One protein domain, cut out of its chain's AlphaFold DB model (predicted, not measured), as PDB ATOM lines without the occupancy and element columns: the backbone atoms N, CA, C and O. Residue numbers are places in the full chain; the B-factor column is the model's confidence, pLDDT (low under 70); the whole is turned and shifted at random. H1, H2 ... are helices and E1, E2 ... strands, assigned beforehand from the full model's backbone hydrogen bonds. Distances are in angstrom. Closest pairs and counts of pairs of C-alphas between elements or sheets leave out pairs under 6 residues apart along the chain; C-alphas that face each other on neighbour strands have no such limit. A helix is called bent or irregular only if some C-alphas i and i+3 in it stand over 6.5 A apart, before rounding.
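Overview. This is residues 22 to 169 of the 170 residues of an uncharacterized protein of Tulasnella calospora MUT 4182 (UniProt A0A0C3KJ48). Little of this domain is regular structure: a small parallel sheet, order E1 E2 E3 E4 E5, sits amid loops, with H1, H3 and H4 to one side and H2 to the other. H5 lies beyond the E5 edge; residues 107 to 113 stick out. The printed part has 148 residues, 59 in five named helices and five strands, class mixed, compact: radius of gyration of the C-alphas 15.4 A, spans 46 by 40 by 28 A.

Along the chain. E1, residues 26 to 29, begins at C-alpha (-41.525, 14.245, 33.887). Then come E2, 50 to 53; H1, 62 to 67; E3, 74 to 76; H2, 80 to 86, irregular, C-alphas 81 and 84 being 8.0 A apart; H3, 96 to 104, 12.0 A long; E4, 121 to 124; H4, 129 to 138, 14.3 A; E5, 144 to 147. H5, 160 to 167, ends at C-alpha (-46.486, -12.002, 49.851).

Arrangement. Across successive strand pairs, N 27 and O 50 (3.0 A), N 51 and O 74 (3.0 A), N 75 and O 121 (3.0 A), N 122 and O 144 (2.9 A) are within hydrogen-bond range. E2, H1, E3 and E4, H4, E5 are strand-helix-strand units, parallel neighbour strands with a helix between, each with a right-handed crossover; E3, H2 H3, E4 is another such unit, with two helices between. H2, H3 and H4 only graze the sheet. H3 touches H1 (C-alphas of Thr 100 and Gly 63, 5.7 A) at a steep tilt of 64 degrees, and H4 (Leu 98 and Leu 135, 6.9 A) at 51 degrees. H4 and H5 only just touch, with 3 pairs of C-alphas within 8 A, the closest Cys 129 and Leu 166, 6.3 A. Every O i to N i+4 pair is within range in H1, H3, H4 and H5; in H2 1 of 3, and 3 of 4 O i to N i+3.

Size, cuts and confidence. The farthest C-alphas, Pro 22 and Lys 161, are 48.0 A apart. The printed part has no cut. Links E1 to E2, H3 to E4 and E5 to H5 are long. pLDDT is under 70 at residues 32 to 41, 57 to 58, 83 to 92 and 103 to 114.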
ATOM      1  N   PRO A  22     -38.221  18.468  23.884       73.00
ATOM      2  CA  PRO A  22     -37.042  17.613  23.954       73.00
ATOM      3  C   PRO A  22     -36.455  17.549  25.365       73.00
ATOM      4  O   PRO A  22     -35.873  16.536  25.707       73.00
ATOM      5  N   ALA A  23     -36.627  18.570  26.207       82.50
ATOM      6  CA  ALA A  23     -36.137  18.578  27.589       82.50
ATOM      7  C   ALA A  23     -37.122  17.986  28.620       82.50
ATOM      8  O   ALA A  23     -36.837  18.023  29.815       82.50
ATOM      9  N   LEU A  24     -38.281  17.465  28.197       86.12
ATOM     10  CA  LEU A  24     -39.294  16.950  29.119       86.12
ATOM     11  C   LEU A  24     -38.780  15.710  29.861       86.12
ATOM     12  O   LEU A  24     -38.527  14.680  29.241       86.12
ATOM     13  N   GLN A  25     -38.656  15.807  31.187       91.62
ATOM     14  CA  GLN A  25     -38.182  14.715  32.048       91.62
ATOM     15  C   GLN A  25     -39.297  14.025  32.834       91.62
ATOM     16  O   GLN A  25     -39.194  12.835  33.127       91.62
ATOM     17  N   LYS A  26     -40.370  14.752  33.150       92.06
ATOM     18  CA  LYS A  26     -41.525  14.245  33.887       92.06
ATOM     19  C   LYS A  26     -42.808  14.653  33.185       92.06
ATOM     20  O   LYS A  26     -42.967  15.816  32.821       92.06
ATOM     21  N   LEU A  27     -43.718  13.703  33.033       89.00
ATOM     22  CA  LEU A  27     -45.028  13.918  32.444       89.00
ATOM     23  C   LEU A  27     -46.096  13.378  33.390       89.00
ATOM     24  O   LEU A  27     -46.043  12.222  33.804       89.00
ATOM     25  N   THR A  28     -47.076  14.221  33.692       89.31
ATOM     26  CA  THR A  28     -48.235  13.871  34.510       89.31
ATOM     27  C   THR A  28     -49.479  13.958  33.641       89.31
ATOM     28  O   THR A  28     -49.789  15.013  33.091       89.31
ATOM     29  N   VAL A  29     -50.192  12.847  33.515       83.94
ATOM     30  CA  VAL A  29     -51.385  12.707  32.686       83.94
ATOM     31  C   VAL A  29     -52.564  12.405  33.596       83.94
ATOM     32  O   VAL A  29     -52.688  11.311  34.137       83.94
ATOM     33  N   HIS A  30     -53.421  13.409  33.772       79.75
ATOM     34  CA  HIS A  30     -54.676  13.293  34.506       79.75
ATOM     35  C   HIS A  30     -55.797  12.971  33.520       79.75
ATOM     36  O   HIS A  30     -56.065  13.753  32.600       79.75
ATOM     37  N   GLN A  31     -56.443  11.824  33.701       71.12
ATOM     38  CA  GLN A  31     -57.469  11.328  32.794       71.12
ATOM     39  C   GLN A  31     -58.737  10.991  33.557       71.12
ATOM     40  O   GLN A  31     -58.765  10.139  34.436       71.12
ATOM     41  N   THR A  32     -59.828  11.639  33.159       65.69
ATOM     42  CA  THR A  32     -61.157  11.370  33.717       65.69
ATOM     43  C   THR A  32     -61.975  10.411  32.855       65.69
ATOM     44  O   THR A  32     -62.980   9.885  33.328       65.69
ATOM     45  N   LYS A  33     -61.581  10.185  31.591       63.47
ATOM     46  CA  LYS A  33     -62.273   9.311  30.632       63.47
ATOM     47  C   LYS A  33     -61.277   8.657  29.674       63.47
ATOM     48  O   LYS A  33     -60.296   9.286  29.283       63.47
ATOM     49  N   SER A  34     -61.580   7.428  29.254       58.56
ATOM     50  CA  SER A  34     -60.884   6.764  28.149       58.56
ATOM     51  C   SER A  34     -61.282   7.448  26.839       58.56
ATOM     52  O   SER A  34     -62.447   7.411  26.437       58.56
ATOM     53  N   TYR A  35     -60.343   8.139  26.195       58.34
ATOM     54  CA  TYR A  35     -60.585   8.781  24.904       58.34
ATOM     55  C   TYR A  35     -59.970   7.935  23.785       58.34
ATOM     56  O   TYR A  35     -58.761   7.748  23.728       58.34
ATOM     57  N   ILE A  36     -60.812   7.475  22.856       54.00
ATOM     58  CA  ILE A  36     -60.454   6.541  21.765       54.00
ATOM     59  C   ILE A  36     -59.716   7.238  20.597       54.00
ATOM     60  O   ILE A  36     -59.321   6.602  19.623       54.00
ATOM     61  N   ARG A  37     -59.485   8.554  20.651       55.97
ATOM     62  CA  ARG A  37     -58.828   9.267  19.543       55.97
ATOM     63  C   ARG A  37     -57.315   9.285  19.708       55.97
ATOM     64  O   ARG A  37     -56.763  10.159  20.377       55.97
ATOM     65  N   PHE A  38     -56.674   8.329  19.046       56.66
ATOM     66  CA  PHE A  38     -55.239   8.335  18.810       56.66
ATOM     67  C   PHE A  38     -54.885   9.362  17.732       56.66
ATOM     68  O   PHE A  38     -55.460   9.319  16.643       56.66
ATOM     69  N   PRO A  39     -53.957  10.288  17.997       58.09
ATOM     70  CA  PRO A  39     -53.275  11.005  16.938       58.09
ATOM     71  C   PRO A  39     -52.416  10.020  16.127       58.09
ATOM     72  O   PRO A  39     -52.041   8.963  16.644       58.09
ATOM     73  N   PRO A  40     -52.106  10.352  14.864       58.84
ATOM     74  CA  PRO A  40     -51.462   9.415  13.953       58.84
ATOM     75  C   PRO A  40     -50.059   8.995  14.411       58.84
ATOM     76  O   PRO A  40     -49.687   7.854  14.168       58.84
ATOM     77  N   GLU A  41     -49.311   9.843  15.130       69.25
ATOM     78  CA  GLU A  41     -47.962   9.516  15.611       69.25
ATOM     79  C   GLU A  41     -47.648  10.227  16.941       69.25
ATOM     80  O   GLU A  41     -47.943  11.414  17.119       69.25
ATOM     81  N   ILE A  42     -47.064   9.496  17.895       75.06
ATOM     82  CA  ILE A  42     -46.543  10.048  19.155       75.06
ATOM     83  C   ILE A  42     -45.030  10.230  18.971       75.06
ATOM     84  O   ILE A  42     -44.348   9.255  18.643       75.06
ATOM     85  N   PRO A  43     -44.480  11.445  19.153       77.50
ATOM     86  CA  PRO A  43     -43.048  11.666  19.005       77.50
ATOM     87  C   PRO A  43     -42.252  10.919  20.090       77.50
ATOM     88  O   PRO A  43     -42.760  10.692  21.191       77.50
ATOM     89  N   PRO A  44     -40.983  10.553  19.826       83.50
ATOM     90  CA  PRO A  44     -40.151   9.884  20.815       83.50
ATOM     91  C   PRO A  44     -39.717  10.847  21.931       83.50
ATOM     92  O   PRO A  44     -38.961  11.794  21.713       83.50
ATOM     93  N   TYR A  45     -40.104  10.534  23.161       86.19
ATOM     94  CA  TYR A  45     -39.771  11.270  24.376       86.19
ATOM     95  C   TYR A  45     -38.506  10.714  25.034       86.19
ATOM     96  O   TYR A  45     -38.537  10.083  26.089       86.19
ATOM     97  N   ARG A  46     -37.353  10.935  24.393       88.31
ATOM     98  CA  ARG A  46     -36.070  10.336  24.816       88.31
ATOM     99  C   ARG A  46     -35.561  10.819  26.174       88.31
ATOM    100  O   ARG A  46     -34.789  10.106  26.801       88.31
ATOM    101  N   ASN A  47     -35.953  12.006  26.616       89.94
ATOM    102  CA  ASN A  47     -35.504  12.550  27.899       89.94
ATOM    103  C   ASN A  47     -36.499  12.309  29.035       89.94
ATOM    104  O   ASN A  47     -36.171  12.605  30.182       89.94
ATOM    105  N   LEU A  48     -37.665  11.720  28.740       92.00
ATOM    106  CA  LEU A  48     -38.664  11.412  29.750       92.00
ATOM    107  C   LEU A  48     -38.177  10.263  30.638       92.00
ATOM    108  O   LEU A  48     -37.841   9.184  30.149       92.00
ATOM    109  N   ARG A  49     -38.140  10.519  31.946       95.12
ATOM    110  CA  ARG A  49     -37.694   9.595  32.996       95.12
ATOM    111  C   ARG A  49     -38.821   9.185  33.931       95.12
ATOM    112  O   ARG A  49     -38.807   8.055  34.410       95.12
ATOM    113  N   GLU A  50     -39.801  10.062  34.140       95.38
ATOM    114  CA  GLU A  50     -40.963   9.803  34.989       95.38
ATOM    115  C   GLU A  50     -42.277  10.025  34.232       95.38
ATOM    116  O   GLU A  50     -42.492  11.072  33.617       95.38
ATOM    117  N   LEU A  51     -43.176   9.047  34.329       92.94
ATOM    118  CA  LEU A  51     -44.537   9.119  33.814       92.94
ATOM    119  C   LEU A  51     -45.508   8.827  34.951       92.94
ATOM    120  O   LEU A  51     -45.517   7.727  35.497       92.94
ATOM    121  N   GLN A  52     -46.340   9.805  35.287       92.19
ATOM    122  CA  GLN A  52     -47.497   9.601  36.146       92.19
ATOM    123  C   GLN A  52     -48.727   9.584  35.258       92.19
ATOM    124  O   GLN A  52     -49.035  10.575  34.598       92.19
ATOM    125  N   TRP A  53     -49.402   8.453  35.210       88.06
ATOM    126  CA  TRP A  53     -50.532   8.225  34.339       88.06
ATOM    127  C   TRP A  53     -51.688   7.765  35.197       88.06
ATOM    128  O   TRP A  53     -51.683   6.644  35.685       88.06
ATOM    129  N   GLU A  54     -52.654   8.644  35.432       84.88
ATOM    130  CA  GLU A  54     -53.841   8.248  36.167       84.88
ATOM    131  C   GLU A  54     -54.591   7.203  35.348       84.88
ATOM    132  O   GLU A  54     -55.061   7.501  34.249       84.88
ATOM    133  N   ASP A  55     -54.656   5.978  35.874       77.50
ATOM    134  CA  ASP A  55     -55.277   4.861  35.173       77.50
ATOM    135  C   ASP A  55     -56.676   5.245  34.682       77.50
ATOM    136  O   ASP A  55     -57.370   6.049  35.291       77.50
ATOM    137  N   VAL A  56     -57.149   4.655  33.594       72.75
ATOM    138  CA  VAL A  56     -58.563   4.622  33.193       72.75
ATOM    139  C   VAL A  56     -58.768   3.278  32.527       72.75
ATOM    140  O   VAL A  56     -58.038   2.932  31.615       72.75
ATOM    141  N   LEU A  57     -59.703   2.457  33.001       68.50
ATOM    142  CA  LEU A  57     -59.897   1.129  32.417       68.50
ATOM    143  C   LEU A  57     -61.115   1.131  31.489       68.50
ATOM    144  O   LEU A  57     -62.197   1.510  31.942       68.50
ATOM    145  N   PRO A  58     -60.979   0.687  30.220       67.06
ATOM    146  CA  PRO A  58     -59.740   0.331  29.506       67.06
ATOM    147  C   PRO A  58     -58.963   1.554  28.968       67.06
ATOM    148  O   PRO A  58     -59.580   2.491  28.455       67.06
ATOM    149  N   ASP A  59     -57.623   1.500  28.982       74.50
ATOM    150  CA  ASP A  59     -56.752   2.499  28.342       74.50
ATOM    151  C   ASP A  59     -56.013   1.900  27.144       74.50
ATOM    152  O   ASP A  59     -55.159   1.021  27.280       74.50
ATOM    153  N   LEU A  60     -56.337   2.387  25.950       75.62
ATOM    154  CA  LEU A  60     -55.639   1.987  24.732       75.62
ATOM    155  C   LEU A  60     -54.425   2.905  24.453       75.62
ATOM    156  O   LEU A  60     -53.520   2.525  23.712       75.62
ATOM    157  N   ALA A  61     -54.385   4.106  25.037       78.25
ATOM    158  CA  ALA A  61     -53.361   5.131  24.837       78.25
ATOM    159  C   ALA A  61     -52.034   4.813  25.535       78.25
ATOM    160  O   ALA A  61     -50.971   5.169  25.019       78.25
ATOM    161  N   LEU A  62     -52.090   4.126  26.678       83.19
ATOM    162  CA  LEU A  62     -50.916   3.860  27.507       83.19
ATOM    163  C   LEU A  62     -49.816   3.097  26.747       83.19
ATOM    164  O   LEU A  62     -48.661   3.519  26.751       83.19
ATOM    165  N   GLY A  63     -50.154   2.016  26.037       83.88
ATOM    166  CA  GLY A  63     -49.175   1.181  25.324       83.88
ATOM    167  C   GLY A  63     -48.330   1.953  24.301       83.88
ATOM    168  O   GLY A  63     -47.095   1.909  24.365       83.88
ATOM    169  N   PRO A  64     -48.950   2.697  23.365       81.38
ATOM    170  CA  PRO A  64     -48.232   3.571  22.437       81.38
ATOM    171  C   PRO A  64     -47.372   4.647  23.114       81.38
ATOM    172  O   PRO A  64     -46.259   4.909  22.651       81.38
ATOM    173  N   VAL A  65     -47.838   5.241  24.220       84.38
ATOM    174  CA  VAL A  65     -47.049   6.226  24.982       84.38
ATOM    175  C   VAL A  65     -45.808   5.578  25.580       84.38
ATOM    176  O   VAL A  65     -44.709   6.092  25.375       84.38
ATOM    177  N   LEU A  66     -45.944   4.426  26.244       87.81
ATOM    178  CA  LEU A  66     -44.809   3.715  26.837       87.81
ATOM    179  C   LEU A  66     -43.743   3.379  25.787       87.81
ATOM    180  O   LEU A  66     -42.566   3.648  26.003       87.81
ATOM    181  N   ARG A  67     -44.145   2.896  24.606       85.25
ATOM    182  CA  ARG A  67     -43.211   2.636  23.492       85.25
ATOM    183  C   ARG A  67     -42.466   3.875  23.001       85.25
ATOM    184  O   ARG A  67     -41.350   3.761  22.506       85.25
ATOM    185  N   SER A  68     -43.073   5.049  23.137       84.75
ATOM    186  CA  SER A  68     -42.474   6.315  22.712       84.75
ATOM    187  C   SER A  68     -41.483   6.868  23.743       84.75
ATOM    188  O   SER A  68     -40.809   7.858  23.467       84.75
ATOM    189  N   CYS A  69     -41.352   6.233  24.913       89.06
ATOM    190  CA  CYS A  69     -40.530   6.697  26.031       89.06
ATOM    191  C   CYS A  69     -39.413   5.682  26.361       89.06
ATOM    192  O   CYS A  69     -39.452   5.038  27.408       89.06
ATOM    193  N   PRO A  70     -38.388   5.521  25.502       89.56
ATOM    194  CA  PRO A  70     -37.404   4.433  25.615       89.56
ATOM    195  C   PRO A  70     -36.502   4.505  26.856       89.56
ATOM    196  O   PRO A  70     -35.819   3.543  27.183       89.56
ATOM    197  N   ASN A  71     -36.475   5.654  27.525       92.19
ATOM    198  CA  ASN A  71     -35.595   5.971  28.645       92.19
ATOM    199  C   ASN A  71     -36.367   6.157  29.962       92.19
ATOM    200  O   ASN A  71     -35.799   6.657  30.939       92.19
ATOM    201  N   LEU A  72     -37.650   5.784  29.963       94.38
ATOM    202  CA  LEU A  72     -38.552   5.912  31.094       94.38
ATOM    203  C   LEU A  72     -38.190   4.876  32.164       94.38
ATOM    204  O   LEU A  72     -38.303   3.674  31.933       94.38
ATOM    205  N   THR A  73     -37.755   5.359  33.324       96.50
ATOM    206  CA  THR A  73     -37.298   4.526  34.446       96.50
ATOM    207  C   THR A  73     -38.311   4.480  35.583       96.50
ATOM    208  O   THR A  73     -38.271   3.563  36.397       96.50
ATOM    209  N   ARG A  74     -39.242   5.437  35.649       96.62
ATOM    210  CA  ARG A  74     -40.240   5.527  36.715       96.62
ATOM    211  C   ARG A  74     -41.647   5.674  36.156       96.62
ATOM    212  O   ARG A  74     -41.915   6.590  35.379       96.62
ATOM    213  N   PHE A  75     -42.553   4.808  36.593       94.88
ATOM    214  CA  PHE A  75     -43.968   4.871  36.232       94.88
ATOM    215  C   PHE A  75     -44.855   4.852  37.475       94.88
ATOM    216  O   PHE A  75     -44.612   4.079  38.397       94.88
ATOM    217  N   ALA A  76     -45.896   5.681  37.480       92.88
ATOM    218  CA  ALA A  76     -46.956   5.644  38.477       92.88
ATOM    219  C   ALA A  76     -48.322   5.558  37.791       92.88
ATOM    220  O   ALA A  76     -48.594   6.367  36.907       92.88
ATOM    221  N   ASN A  77     -49.190   4.641  38.227       89.88
ATOM    222  CA  ASN A  77     -50.561   4.526  37.699       89.88
ATOM    223  C   ASN A  77     -51.564   5.489  38.386       89.88
ATOM    224  O   ASN A  77     -52.782   5.419  38.208       89.88
ATOM    225  N   TYR A  78     -51.027   6.397  39.197       86.69
ATOM    226  CA  TYR A  78     -51.739   7.445  39.903       86.69
ATOM    227  C   TYR A  78     -50.873   8.703  40.016       86.69
ATOM    228  O   TYR A  78     -49.652   8.664  39.854       86.69
ATOM    229  N   ILE A  79     -51.505   9.836  40.333       87.25
ATOM    230  CA  ILE A  79     -50.788  11.096  40.550       87.25
ATOM    231  C   ILE A  79     -50.222  11.115  41.972       87.25
ATOM    232  O   ILE A  79     -50.978  11.162  42.944       87.25
ATOM    233  N   VAL A  80     -48.894  11.084  42.105       85.12
ATOM    234  CA  VAL A  80     -48.194  10.942  43.397       85.12
ATOM    235  C   VAL A  80     -48.543  12.074  44.360       85.12
ATOM    236  O   VAL A  80     -48.766  11.826  45.544       85.12
ATOM    237  N   ASP A  81     -48.690  13.293  43.845       83.12
ATOM    238  CA  ASP A  81     -49.022  14.474  44.650       83.12
ATOM    239  C   ASP A  81     -50.467  14.438  45.187       83.12
ATOM    240  O   ASP A  81     -50.815  15.193  46.088       83.12
ATOM    241  N   ARG A  82     -51.307  13.524  44.679       76.31
ATOM    242  CA  ARG A  82     -52.689  13.285  45.135       76.31
ATOM    243  C   ARG A  82     -52.843  11.987  45.927       76.31
ATOM    244  O   ARG A  82     -53.949  11.479  46.101       76.31
ATOM    245  N   ARG A  83     -51.735  11.421  46.417       68.38
ATOM    246  CA  ARG A  83     -51.709  10.128  47.122       68.38
ATOM    247  C   ARG A  83     -52.711  10.034  48.278       68.38
ATOM    248  O   ARG A  83     -53.273   8.963  48.489       68.38
ATOM    249  N   GLN A  84     -52.923  11.122  49.019       64.25
ATOM    250  CA  GLN A  84     -53.829  11.148  50.175       64.25
ATOM    251  C   GLN A  84     -55.299  10.980  49.756       64.25
ATOM    252  O   GLN A  84     -56.017  10.183  50.356       64.25
ATOM    253  N   ASP A  85     -55.714  11.617  48.660       63.28
ATOM    254  CA  ASP A  85     -57.085  11.529  48.136       63.28
ATOM    255  C   ASP A  85     -57.407  10.134  47.562       63.28
ATOM    256  O   ASP A  85     -58.550   9.668  47.570       63.28
ATOM    257  N   LEU A  86     -56.377   9.436  47.075       61.12
ATOM    258  CA  LEU A  86     -56.477   8.139  46.396       61.12
ATOM    259  C   LEU A  86     -56.551   6.937  47.344       61.12
ATOM    260  O   LEU A  86     -56.989   5.853  46.944       61.12
ATOM    261  N   GLN A  87     -56.186   7.102  48.618       58.75
ATOM    262  CA  GLN A  87     -56.421   6.046  49.609       58.75
ATOM    263  C   GLN A  87     -57.922   5.737  49.750       58.75
ATOM    264  O   GLN A  87     -58.282   4.588  50.000       58.75
ATOM    265  N   ILE A  88     -58.785   6.724  49.475       52.00
ATOM    266  CA  ILE A  88     -60.240   6.667  49.672       52.00
ATOM    267  C   ILE A  88     -60.985   6.173  48.417       52.00
ATOM    268  O   ILE A  88     -61.991   5.477  48.529       52.00
ATOM    269  N   ARG A  89     -60.499   6.489  47.209       56.59
ATOM    270  CA  ARG A  89     -61.142   6.108  45.936       56.59
ATOM    271  C   ARG A  89     -60.390   4.949  45.292       56.59
ATOM    272  O   ARG A  89     -59.404   5.143  44.591       56.59
ATOM    273  N   ILE A  90     -60.818   3.726  45.592       57.00
ATOM    274  CA  ILE A  90     -60.198   2.504  45.070       57.00
ATOM    275  C   ILE A  90     -60.757   2.221  43.678       57.00
ATOM    276  O   ILE A  90     -61.973   2.207  43.501       57.00
ATOM    277  N   ARG A  91     -59.885   1.964  42.703       63.56
ATOM    278  CA  ARG A  91     -60.306   1.335  41.452       63.56
ATOM    279  C   ARG A  91     -60.352  -0.167  41.662       63.56
ATOM    280  O   ARG A  91     -59.385  -0.767  42.121       63.56
ATOM    281  N   GLU A  92     -61.501  -0.759  41.374       66.44
ATOM    282  CA  GLU A  92     -61.662  -2.207  41.395       66.44
ATOM    283  C   GLU A  92     -60.996  -2.789  40.142       66.44
ATOM    284  O   GLU A  92     -61.438  -2.525  39.025       66.44
ATOM    285  N   GLY A  93     -59.920  -3.557  40.318       72.06
ATOM    286  CA  GLY A  93     -59.265  -4.276  39.224       72.06
ATOM    287  C   GLY A  93     -57.750  -4.083  39.155       72.06
ATOM    288  O   GLY A  93     -57.173  -3.389  39.991       72.06
ATOM    289  N   PRO A  94     -57.091  -4.757  38.199       76.75
ATOM    290  CA  PRO A  94     -55.649  -4.662  38.021       76.75
ATOM    291  C   PRO A  94     -55.257  -3.303  37.434       76.75
ATOM    292  O   PRO A  94     -55.994  -2.772  36.597       76.75
ATOM    293  N   PRO A  95     -54.075  -2.772  37.789       81.94
ATOM    294  CA  PRO A  95     -53.479  -1.622  37.126       81.94
ATOM    295  C   PRO A  95     -53.537  -1.720  35.607       81.94
ATOM    296  O   PRO A  95     -53.253  -2.772  35.028       81.94
ATOM    297  N   CYS A  96     -53.834  -0.611  34.931       82.50
ATOM    298  CA  CYS A  96     -53.961  -0.623  33.476       82.50
ATOM    299  C   CYS A  96     -52.666  -1.052  32.785       82.50
ATOM    300  O   CYS A  96     -52.718  -1.741  31.765       82.50
ATOM    301  N   ILE A  97     -51.512  -0.732  33.375       84.88
ATOM    302  CA  ILE A  97     -50.215  -1.182  32.869       84.88
ATOM    303  C   ILE A  97     -50.139  -2.710  32.740       84.88
ATOM    304  O   ILE A  97     -49.611  -3.191  31.746       84.88
ATOM    305  N   LEU A  98     -50.736  -3.492  33.648       81.38
ATOM    306  CA  LEU A  98     -50.786  -4.953  33.516       81.38
ATOM    307  C   LEU A  98     -51.579  -5.370  32.287       81.38
ATOM    308  O   LEU A  98     -51.118  -6.189  31.500       81.38
ATOM    309  N   HIS A  99     -52.758  -4.784  32.085       77.94
ATOM    310  CA  HIS A  99     -53.557  -5.071  30.899       77.94
ATOM    311  C   HIS A  99     -52.824  -4.698  29.613       77.94
ATOM    312  O   HIS A  99     -52.857  -5.476  28.661       77.94
ATOM    313  N   THR A 100     -52.160  -3.544  29.587       80.94
ATOM    314  CA  THR A 100     -51.352  -3.091  28.453       80.94
ATOM    315  C   THR A 100     -50.204  -4.059  28.184       80.94
ATOM    316  O   THR A 100     -50.044  -4.513  27.056       80.94
ATOM    317  N   LEU A 101     -49.440  -4.436  29.208       78.81
ATOM    318  CA  LEU A 101     -48.294  -5.329  29.064       78.81
ATOM    319  C   LEU A 101     -48.724  -6.744  28.668       78.81
ATOM    320  O   LEU A 101     -48.193  -7.289  27.708       78.81
ATOM    321  N   ILE A 102     -49.718  -7.324  29.339       70.06
ATOM    322  CA  ILE A 102     -50.161  -8.707  29.108       70.06
ATOM    323  C   ILE A 102     -50.847  -8.851  27.744       70.06
ATOM    324  O   ILE A 102     -50.547  -9.791  27.015       70.06
ATOM    325  N   LYS A 103     -51.745  -7.929  27.361       67.69
ATOM    326  CA  LYS A 103     -52.449  -8.016  26.065       67.69
ATOM    327  C   LYS A 103     -51.540  -7.720  24.878       67.69
ATOM    328  O   LYS A 103     -51.801  -8.204  23.780       67.69
ATOM    329  N   GLU A 104     -50.519  -6.885  25.066       67.06
ATOM    330  CA  GLU A 104     -49.634  -6.470  23.977       67.06
ATOM    331  C   GLU A 104     -48.328  -7.264  23.904       67.06
ATOM    332  O   GLU A 104     -47.587  -7.082  22.931       67.06
ATOM    333  N   THR A 105     -48.062  -8.139  24.878       57.91
ATOM    334  CA  THR A 105     -47.009  -9.155  24.795       57.91
ATOM    335  C   THR A 105     -47.530 -10.283  23.908       57.91
ATOM    336  O   THR A 105     -48.463 -10.985  24.302       57.91
ATOM    337  N   PRO A 106     -46.999 -10.460  22.686       50.41
ATOM    338  CA  PRO A 106     -47.334 -11.632  21.890       50.41
ATOM    339  C   PRO A 106     -46.860 -12.871  22.660       50.41
ATOM    340  O   PRO A 106     -45.940 -12.769  23.474       50.41
ATOM    341  N   GLY A 107     -47.468 -14.039  22.421       52.16
ATOM    342  CA  GLY A 107     -46.960 -15.294  22.987       52.16
ATOM    343  C   GLY A 107     -45.440 -15.371  22.811       52.16
ATOM    344  O   GLY A 107     -44.942 -14.876  21.801       52.16
ATOM    345  N   MET A 108     -44.732 -15.943  23.797       46.41
ATOM    346  CA  MET A 108     -43.267 -15.900  24.020       46.41
ATOM    347  C   MET A 108     -42.338 -16.062  22.792       46.41
ATOM    348  O   MET A 108     -41.136 -15.846  22.908       46.41
ATOM    349  N   ASN A 109     -42.869 -16.406  21.619       38.72
ATOM    350  CA  ASN A 109     -42.150 -16.674  20.386       38.72
ATOM    351  C   ASN A 109     -42.321 -15.631  19.266       38.72
ATOM    352  O   ASN A 109     -41.689 -15.800  18.226       38.72
ATOM    353  N   GLU A 110     -43.093 -14.548  19.423       41.00
ATOM    354  CA  GLU A 110     -43.256 -13.567  18.337       41.00
ATOM    355  C   GLU A 110     -42.984 -12.112  18.756       41.00
ATOM    356  O   GLU A 110     -43.550 -11.588  19.702       41.00
ATOM    357  N   ARG A 111     -42.136 -11.436  17.965       40.09
ATOM    358  CA  ARG A 111     -41.709 -10.018  18.028       40.09
ATOM    359  C   ARG A 111     -40.725  -9.646  19.144       40.09
ATOM    360  O   ARG A 111     -41.072  -9.070  20.168       40.09
ATOM    361  N   LYS A 112     -39.442  -9.815  18.809       43.28
ATOM    362  CA  LYS A 112     -38.251  -9.344  19.541       43.28
ATOM    363  C   LYS A 112     -38.107  -7.810  19.652       43.28
ATOM    364  O   LYS A 112     -37.170  -7.344  20.293       43.28
ATOM    365  N   ASP A 113     -39.027  -7.024  19.083       50.03
ATOM    366  CA  ASP A 113     -38.827  -5.578  18.883       50.03
ATOM    367  C   ASP A 113     -39.728  -4.666  19.729       50.03
ATOM    368  O   ASP A 113     -39.560  -3.445  19.708       50.03
ATOM    369  N   ARG A 114     -40.662  -5.208  20.525       57.28
ATOM    370  CA  ARG A 114     -41.409  -4.392  21.500       57.28
ATOM    371  C   ARG A 114     -40.599  -4.257  22.785       57.28
ATOM    372  O   ARG A 114     -40.874  -4.917  23.778       57.28
ATOM    373  N   LYS A 115     -39.585  -3.392  22.755       71.19
ATOM    374  CA  LYS A 115     -38.866  -2.995  23.968       71.19
ATOM    375  C   LYS A 115     -39.784  -2.111  24.808       71.19
ATOM    376  O   LYS A 115     -40.025  -0.954  24.464       71.19
ATOM    377  N   TRP A 116     -40.328  -2.678  25.879       84.50
ATOM    378  CA  TRP A 116     -40.898  -1.884  26.961       84.50
ATOM    379  C   TRP A 116     -39.811  -0.988  27.563       84.50
ATOM    380  O   TRP A 116     -38.626  -1.334  27.479       84.50
ATOM    381  N   PRO A 117     -40.176   0.163  28.149       88.69
ATOM    382  CA  PRO A 117     -39.196   0.980  28.838       88.69
ATOM    383  C   PRO A 117     -38.478   0.197  29.942       88.69
ATOM    384  O   PRO A 117     -39.091  -0.671  30.571       88.69
ATOM    385  N   PRO A 118     -37.196   0.504  30.198       91.06
ATOM    386  CA  PRO A 118     -36.423  -0.131  31.252       91.06
ATOM    387  C   PRO A 118     -36.830   0.453  32.610       91.06
ATOM    388  O   PRO A 118     -36.088   1.225  33.215       91.06
ATOM    389  N   PHE A 119     -38.040   0.134  33.071       92.81
ATOM    390  CA  PHE A 119     -38.520   0.597  34.368       92.81
ATOM    391  C   PHE A 119     -37.583   0.109  35.471       92.81
ATOM    392  O   PHE A 119     -37.308  -1.085  35.553       92.81
ATOM    393  N   ASP A 120     -37.145   1.032  36.322       96.12
ATOM    394  CA  ASP A 120     -36.461   0.768  37.587       96.12
ATOM    395  C   ASP A 120     -37.469   0.761  38.748       96.12
ATOM    396  O   ASP A 120     -37.356  -0.049  39.672       96.12
ATOM    397  N   GLU A 121     -38.451   1.670  38.703       96.69
ATOM    398  CA  GLU A 121     -39.452   1.893  39.749       96.69
ATOM    399  C   GLU A 121     -40.883   1.909  39.188       96.69
ATOM    400  O   GLU A 121     -41.199   2.685  38.280       96.69
ATOM    401  N   LEU A 122     -41.775   1.123  39.798       94.12
ATOM    402  CA  LEU A 122     -43.222   1.177  39.567       94.12
ATOM    403  C   LEU A 122     -43.964   1.595  40.837       94.12
ATOM    404  O   LEU A 122     -43.694   1.084  41.920       94.12
ATOM    405  N   LEU A 123     -44.915   2.512  40.704       93.50
ATOM    406  CA  LEU A 123     -45.810   2.951  41.768       93.50
ATOM    407  C   LEU A 123     -47.241   2.598  41.356       93.50
ATOM    408  O   LEU A 123     -47.795   3.205  40.440       93.50
ATOM    409  N   LEU A 124     -47.831   1.606  42.017       90.06
ATOM    410  CA  LEU A 124     -49.161   1.098  41.694       90.06
ATOM    411  C   LEU A 124     -50.136   1.376  42.842       90.06
ATOM    412  O   LEU A 124     -49.778   1.333  44.021       90.06
ATOM    413  N   ASP A 125     -51.385   1.672  42.515       86.69
ATOM    414  CA  ASP A 125     -52.444   1.884  43.496       86.69
ATOM    415  C   ASP A 125     -52.867   0.576  44.191       86.69
ATOM    416  O   ASP A 125     -53.100   0.565  45.402       86.69
ATOM    417  N   SER A 126     -52.915  -0.533  43.452       85.56
ATOM    418  CA  SER A 126     -53.107  -1.896  43.954       85.56
ATOM    419  C   SER A 126     -52.529  -2.919  42.976       85.56
ATOM    420  O   SER A 126     -52.447  -2.645  41.791       85.56
ATOM    421  N   ALA A 127     -52.150  -4.107  43.437       87.12
ATOM    422  CA  ALA A 127     -51.793  -5.250  42.593       87.12
ATOM    423  C   ALA A 127     -51.879  -6.525  43.440       87.12
ATOM    424  O   ALA A 127     -51.757  -6.434  44.662       87.12
ATOM    425  N   THR A 128     -52.084  -7.684  42.815       88.81
ATOM    426  CA  THR A 128     -51.877  -8.983  43.483       88.81
ATOM    427  C   THR A 128     -50.446  -9.484  43.284       88.81
ATOM    428  O   THR A 128     -49.765  -9.080  42.344       88.81
ATOM    429  N   CYS A 129     -49.979 -10.408  44.115       88.62
ATOM    430  CA  CYS A 129     -48.650 -11.004  44.038       88.62
ATOM    431  C   CYS A 129     -48.439 -11.744  42.710       88.62
ATOM    432  O   CYS A 129     -47.364 -11.674  42.119       88.62
ATOM    433  N   GLU A 130     -49.480 -12.403  42.192       86.50
ATOM    434  CA  GLU A 130     -49.444 -13.009  40.856       86.50
ATOM    435  C   GLU A 130     -49.228 -11.955  39.757       86.50
ATOM    436  O   GLU A 130     -48.416 -12.158  38.856       86.50
ATOM    437  N   GLU A 131     -49.917 -10.816  39.842       87.38
ATOM    438  CA  GLU A 131     -49.759  -9.707  38.900       87.38
ATOM    439  C   GLU A 131     -48.362  -9.074  38.996       87.38
ATOM    440  O   GLU A 131     -47.739  -8.792  37.972       87.38
ATOM    441  N   LEU A 132     -47.830  -8.900  40.209       88.94
ATOM    442  CA  LEU A 132     -46.464  -8.415  40.427       88.94
ATOM    443  C   LEU A 132     -45.424  -9.345  39.796       88.94
ATOM    444  O   LEU A 132     -44.535  -8.882  39.078       88.94
ATOM    445  N   ASN A 133     -45.567 -10.654  40.001       88.06
ATOM    446  CA  ASN A 133     -44.685 -11.655  39.404       88.06
ATOM    447  C   ASN A 133     -44.732 -11.612  37.872       88.06
ATOM    448  O   ASN A 133     -43.693 -11.704  37.210       88.06
ATOM    449  N   GLN A 134     -45.918 -11.414  37.291       86.69
ATOM    450  CA  GLN A 134     -46.058 -11.235  35.846       86.69
ATOM    451  C   GLN A 134     -45.349  -9.965  35.354       86.69
ATOM    452  O   GLN A 134     -44.655 -10.026  34.340       86.69
ATOM    453  N   LEU A 135     -45.451  -8.838  36.071       87.50
ATOM    454  CA  LEU A 135     -44.748  -7.598  35.707       87.50
ATOM    455  C   LEU A 135     -43.238  -7.786  35.659       87.50
ATOM    456  O   LEU A 135     -42.616  -7.411  34.667       87.50
ATOM    457  N   VAL A 136     -42.660  -8.383  36.702       88.69
ATOM    458  CA  VAL A 136     -41.211  -8.618  36.785       88.69
ATOM    459  C   VAL A 136     -40.752  -9.596  35.705       88.69
ATOM    460  O   VAL A 136     -39.684  -9.421  35.125       88.69
ATOM    461  N   THR A 137     -41.582 -10.583  35.363       87.38
ATOM    462  CA  THR A 137     -41.288 -11.512  34.264       87.38
ATOM    463  C   THR A 137     -41.261 -10.799  32.907       87.38
ATOM    464  O   THR A 137     -40.390 -11.076  32.084       87.38
ATOM    465  N   ILE A 138     -42.198  -9.874  32.658       85.62
ATOM    466  CA  ILE A 138     -42.281  -9.127  31.391       85.62
ATOM    467  C   ILE A 138     -41.186  -8.053  31.306       85.62
ATOM    468  O   ILE A 138     -40.613  -7.837  30.237       85.62
ATOM    469  N   ILE A 139     -40.897  -7.367  32.414       87.69
ATOM    470  CA  ILE A 139     -39.933  -6.266  32.487       87.69
ATOM    471  C   ILE A 139     -38.932  -6.557  33.615       87.69
ATOM    472  O   ILE A 139     -39.053  -6.026  34.721       87.69
ATOM    473  N   PRO A 140     -37.896  -7.369  33.341       88.12
ATOM    474  CA  PRO A 140     -36.945  -7.814  34.361       88.12
ATOM    475  C   PRO A 140     -36.023  -6.702  34.878       88.12
ATOM    476  O   PRO A 140     -35.250  -6.924  35.804       88.12
ATOM    477  N   THR A 141     -36.067  -5.501  34.292       91.94
ATOM    478  CA  THR A 141     -35.308  -4.347  34.792       91.94
ATOM    479  C   THR A 141     -35.911  -3.745  36.059       91.94
ATOM    480  O   THR A 141     -35.218  -2.986  36.732       91.94
ATOM    481  N   ILE A 142     -37.168  -4.071  36.388       93.31
ATOM    482  CA  ILE A 142     -37.856  -3.529  37.562       93.31
ATOM    483  C   ILE A 142     -37.087  -3.923  38.820       93.31
ATOM    484  O   ILE A 142     -36.911  -5.102  39.115       93.31
ATOM    485  N   ARG A 143     -36.661  -2.919  39.591       93.69
ATOM    486  CA  ARG A 143     -35.952  -3.123  40.862       93.69
ATOM    487  C   ARG A 143     -36.854  -2.915  42.064       93.69
ATOM    488  O   ARG A 143     -36.608  -3.490  43.116       93.69
ATOM    489  N   ARG A 144     -37.840  -2.022  41.944       95.00
ATOM    490  CA  ARG A 144     -38.690  -1.592  43.058       95.00
ATOM    491  C   ARG A 144     -40.130  -1.422  42.599       95.00
ATOM    492  O   ARG A 144     -40.396  -0.731  41.617       95.00
ATOM    493  N   ILE A 145     -41.054  -2.012  43.352       92.81
ATOM    494  CA  ILE A 145     -42.491  -1.812  43.182       92.81
ATOM    495  C   ILE A 145     -43.051  -1.287  44.499       92.81
ATOM    496  O   ILE A 145     -42.849  -1.880  45.554       92.81
ATOM    497  N   TYR A 146     -43.746  -0.158  44.434       91.50
ATOM    498  CA  TYR A 146     -44.435   0.445  45.562       91.50
ATOM    499  C   TYR A 146     -45.930   0.304  45.361       91.50
ATOM    500  O   TYR A 146     -46.455   0.682  44.315       91.50
ATOM    501  N   LEU A 147     -46.611  -0.184  46.390       88.19
ATOM    502  CA  LEU A 147     -48.058  -0.291  46.397       88.19
ATOM    503  C   LEU A 147     -48.653   0.719  47.368       88.19
ATOM    504  O   LEU A 147     -48.191   0.861  48.501       88.19
ATOM    505  N   LEU A 148     -49.694   1.429  46.934       86.00
ATOM    506  CA  LEU A 148     -50.479   2.253  47.854       86.00
ATOM    507  C   LEU A 148     -51.298   1.409  48.820       86.00
ATOM    508  O   LEU A 148     -51.556   1.855  49.939       86.00
ATOM    509  N   LYS A 149     -51.733   0.230  48.376       80.00
ATOM    510  CA  LYS A 149     -52.581  -0.675  49.141       80.00
ATOM    511  C   LYS A 149     -51.929  -2.032  49.290       80.00
ATOM    512  O   LYS A 149     -51.228  -2.511  48.409       80.00
ATOM    513  N   ASP A 150     -52.227  -2.629  50.430       82.94
ATOM    514  CA  ASP A 150     -51.879  -4.000  50.750       82.94
ATOM    515  C   ASP A 150     -52.502  -4.962  49.713       82.94
ATOM    516  O   ASP A 150     -53.730  -4.923  49.537       82.94
ATOM    517  N   PRO A 151     -51.698  -5.802  49.030       83.19
ATOM    518  CA  PRO A 151     -52.179  -6.800  48.068       83.19
ATOM    519  C   PRO A 151     -53.311  -7.679  48.610       83.19
ATOM    520  O   PRO A 151     -54.290  -7.948  47.911       83.19
ATOM    521  N   THR A 152     -53.243  -8.036  49.897       83.56
ATOM    522  CA  THR A 152     -54.204  -8.927  50.574       83.56
ATOM    523  C   THR A 152     -55.583  -8.289  50.770       83.56
ATOM    524  O   THR A 152     -56.587  -8.971  51.013       83.56
ATOM    525  N   LYS A 153     -55.667  -6.958  50.646       80.88
ATOM    526  CA  LYS A 153     -56.886  -6.170  50.875       80.88
ATOM    527  C   LYS A 153     -57.606  -5.788  49.590       80.88
ATOM    528  O   LYS A 153     -58.573  -5.026  49.639       80.88
ATOM    529  N   ARG A 154     -57.169  -6.296  48.436       79.19
ATOM    530  CA  ARG A 154     -57.825  -5.999  47.164       79.19
ATOM    531  C   ARG A 154     -59.246  -6.569  47.118       79.19
ATOM    532  O   ARG A 154     -59.491  -7.736  47.418       79.19
ATOM    533  N   TYR A 155     -60.193  -5.724  46.718       71.19
ATOM    534  CA  TYR A 155     -61.586  -6.123  46.537       71.19
ATOM    535  C   TYR A 155     -61.710  -7.154  45.403       71.19
ATOM    536  O   TYR A 155     -61.061  -7.023  44.365       71.19
ATOM    537  N   GLY A 156     -62.509  -8.203  45.614       70.31
ATOM    538  CA  GLY A 156     -62.655  -9.314  44.665       70.31
ATOM    539  C   GLY A 156     -61.522 -10.352  44.691       70.31
ATOM    540  O   GLY A 156     -61.527 -11.268  43.866       70.31
ATOM    541  N   LEU A 157     -60.570 -10.252  45.629       77.44
ATOM    542  CA  LEU A 157     -59.542 -11.274  45.826       77.44
ATOM    543  C   LEU A 157     -60.186 -12.580  46.318       77.44
ATOM    544  O   LEU A 157     -60.745 -12.638  47.414       77.44
ATOM    545  N   ARG A 158     -60.126 -13.619  45.477       75.38
ATOM    546  CA  ARG A 158     -60.797 -14.909  45.717       75.38
ATOM    547  C   ARG A 158     -60.111 -15.758  46.785       75.38
ATOM    548  O   ARG A 158     -60.799 -16.470  47.506       75.38
ATOM    549  N   ASP A 159     -58.788 -15.670  46.885       83.38
ATOM    550  CA  ASP A 159     -57.986 -16.486  47.796       83.38
ATOM    551  C   ASP A 159     -56.973 -15.616  48.548       83.38
ATOM    552  O   ASP A 159     -55.831 -15.430  48.129       83.38
ATOM    553  N   LYS A 160     -57.432 -15.031  49.658       84.19
ATOM    554  CA  LYS A 160     -56.604 -14.169  50.514       84.19
ATOM    555  C   LYS A 160     -55.448 -14.921  51.160       84.19
ATOM    556  O   LYS A 160     -54.373 -14.358  51.296       84.19
ATOM    557  N   LYS A 161     -55.667 -16.183  51.535       85.75
ATOM    558  CA  LYS A 161     -54.651 -16.988  52.213       85.75
ATOM    559  C   LYS A 161     -53.476 -17.258  51.279       85.75
ATOM    560  O   LYS A 161     -52.329 -17.062  51.660       85.75
ATOM    561  N   ARG A 162     -53.765 -17.638  50.033       86.50
ATOM    562  CA  ARG A 162     -52.731 -17.810  49.010       86.50
ATOM    563  C   ARG A 162     -51.974 -16.512  48.735       86.50
ATOM    564  O   ARG A 162     -50.764 -16.543  48.552       86.50
ATOM    565  N   GLU A 163     -52.670 -15.381  48.716       87.94
ATOM    566  CA  GLU A 163     -52.038 -14.070  48.545       87.94
ATOM    567  C   GLU A 163     -51.086 -13.728  49.705       87.94
ATOM    568  O   GLU A 163     -49.979 -13.260  49.463       87.94
ATOM    569  N   GLU A 164     -51.482 -14.003  50.951       86.81
ATOM    570  CA  GLU A 164     -50.633 -13.835  52.140       86.81
ATOM    571  C   GLU A 164     -49.387 -14.732  52.083       86.81
ATOM    572  O   GLU A 164     -48.279 -14.270  52.356       86.81
ATOM    573  N   GLU A 165     -49.556 -15.998  51.688       88.19
ATOM    574  CA  GLU A 165     -48.453 -16.950  51.509       88.19
ATOM    575  C   GLU A 165     -47.470 -16.479  50.424       88.19
ATOM    576  O   GLU A 165     -46.256 -16.523  50.628       88.19
ATOM    577  N   LEU A 166     -47.980 -15.978  49.293       86.38
ATOM    578  CA  LEU A 166     -47.156 -15.420  48.222       86.38
ATOM    579  C   LEU A 166     -46.421 -14.157  48.673       86.38
ATOM    580  O   LEU A 166     -45.222 -14.043  48.426       86.38
ATOM    581  N   LEU A 167     -47.097 -13.238  49.365       84.69
ATOM    582  CA  LEU A 167     -46.486 -12.002  49.851       84.69
ATOM    583  C   LEU A 167     -45.352 -12.269  50.845       84.69
ATOM    584  O   LEU A 167     -44.353 -11.561  50.829       84.69
ATOM    585  N   ALA A 168     -45.481 -13.302  51.681       84.31
ATOM    586  CA  ALA A 168     -44.424 -13.723  52.599       84.31
ATOM    587  C   ALA A 168     -43.196 -14.334  51.892       84.31
ATOM    588  O   ALA A 168     -42.144 -14.474  52.514       84.31
ATOM    589  N   SER A 169     -43.338 -14.725  50.621       79.69
ATOM    590  CA  SER A 169     -42.290 -15.367  49.816       79.69
ATOM    591  C   SER A 169     -41.576 -14.433  48.827       79.69
ATOM    592  O   SER A 169     -40.613 -14.867  48.193       79.69
TER     593      SER A 169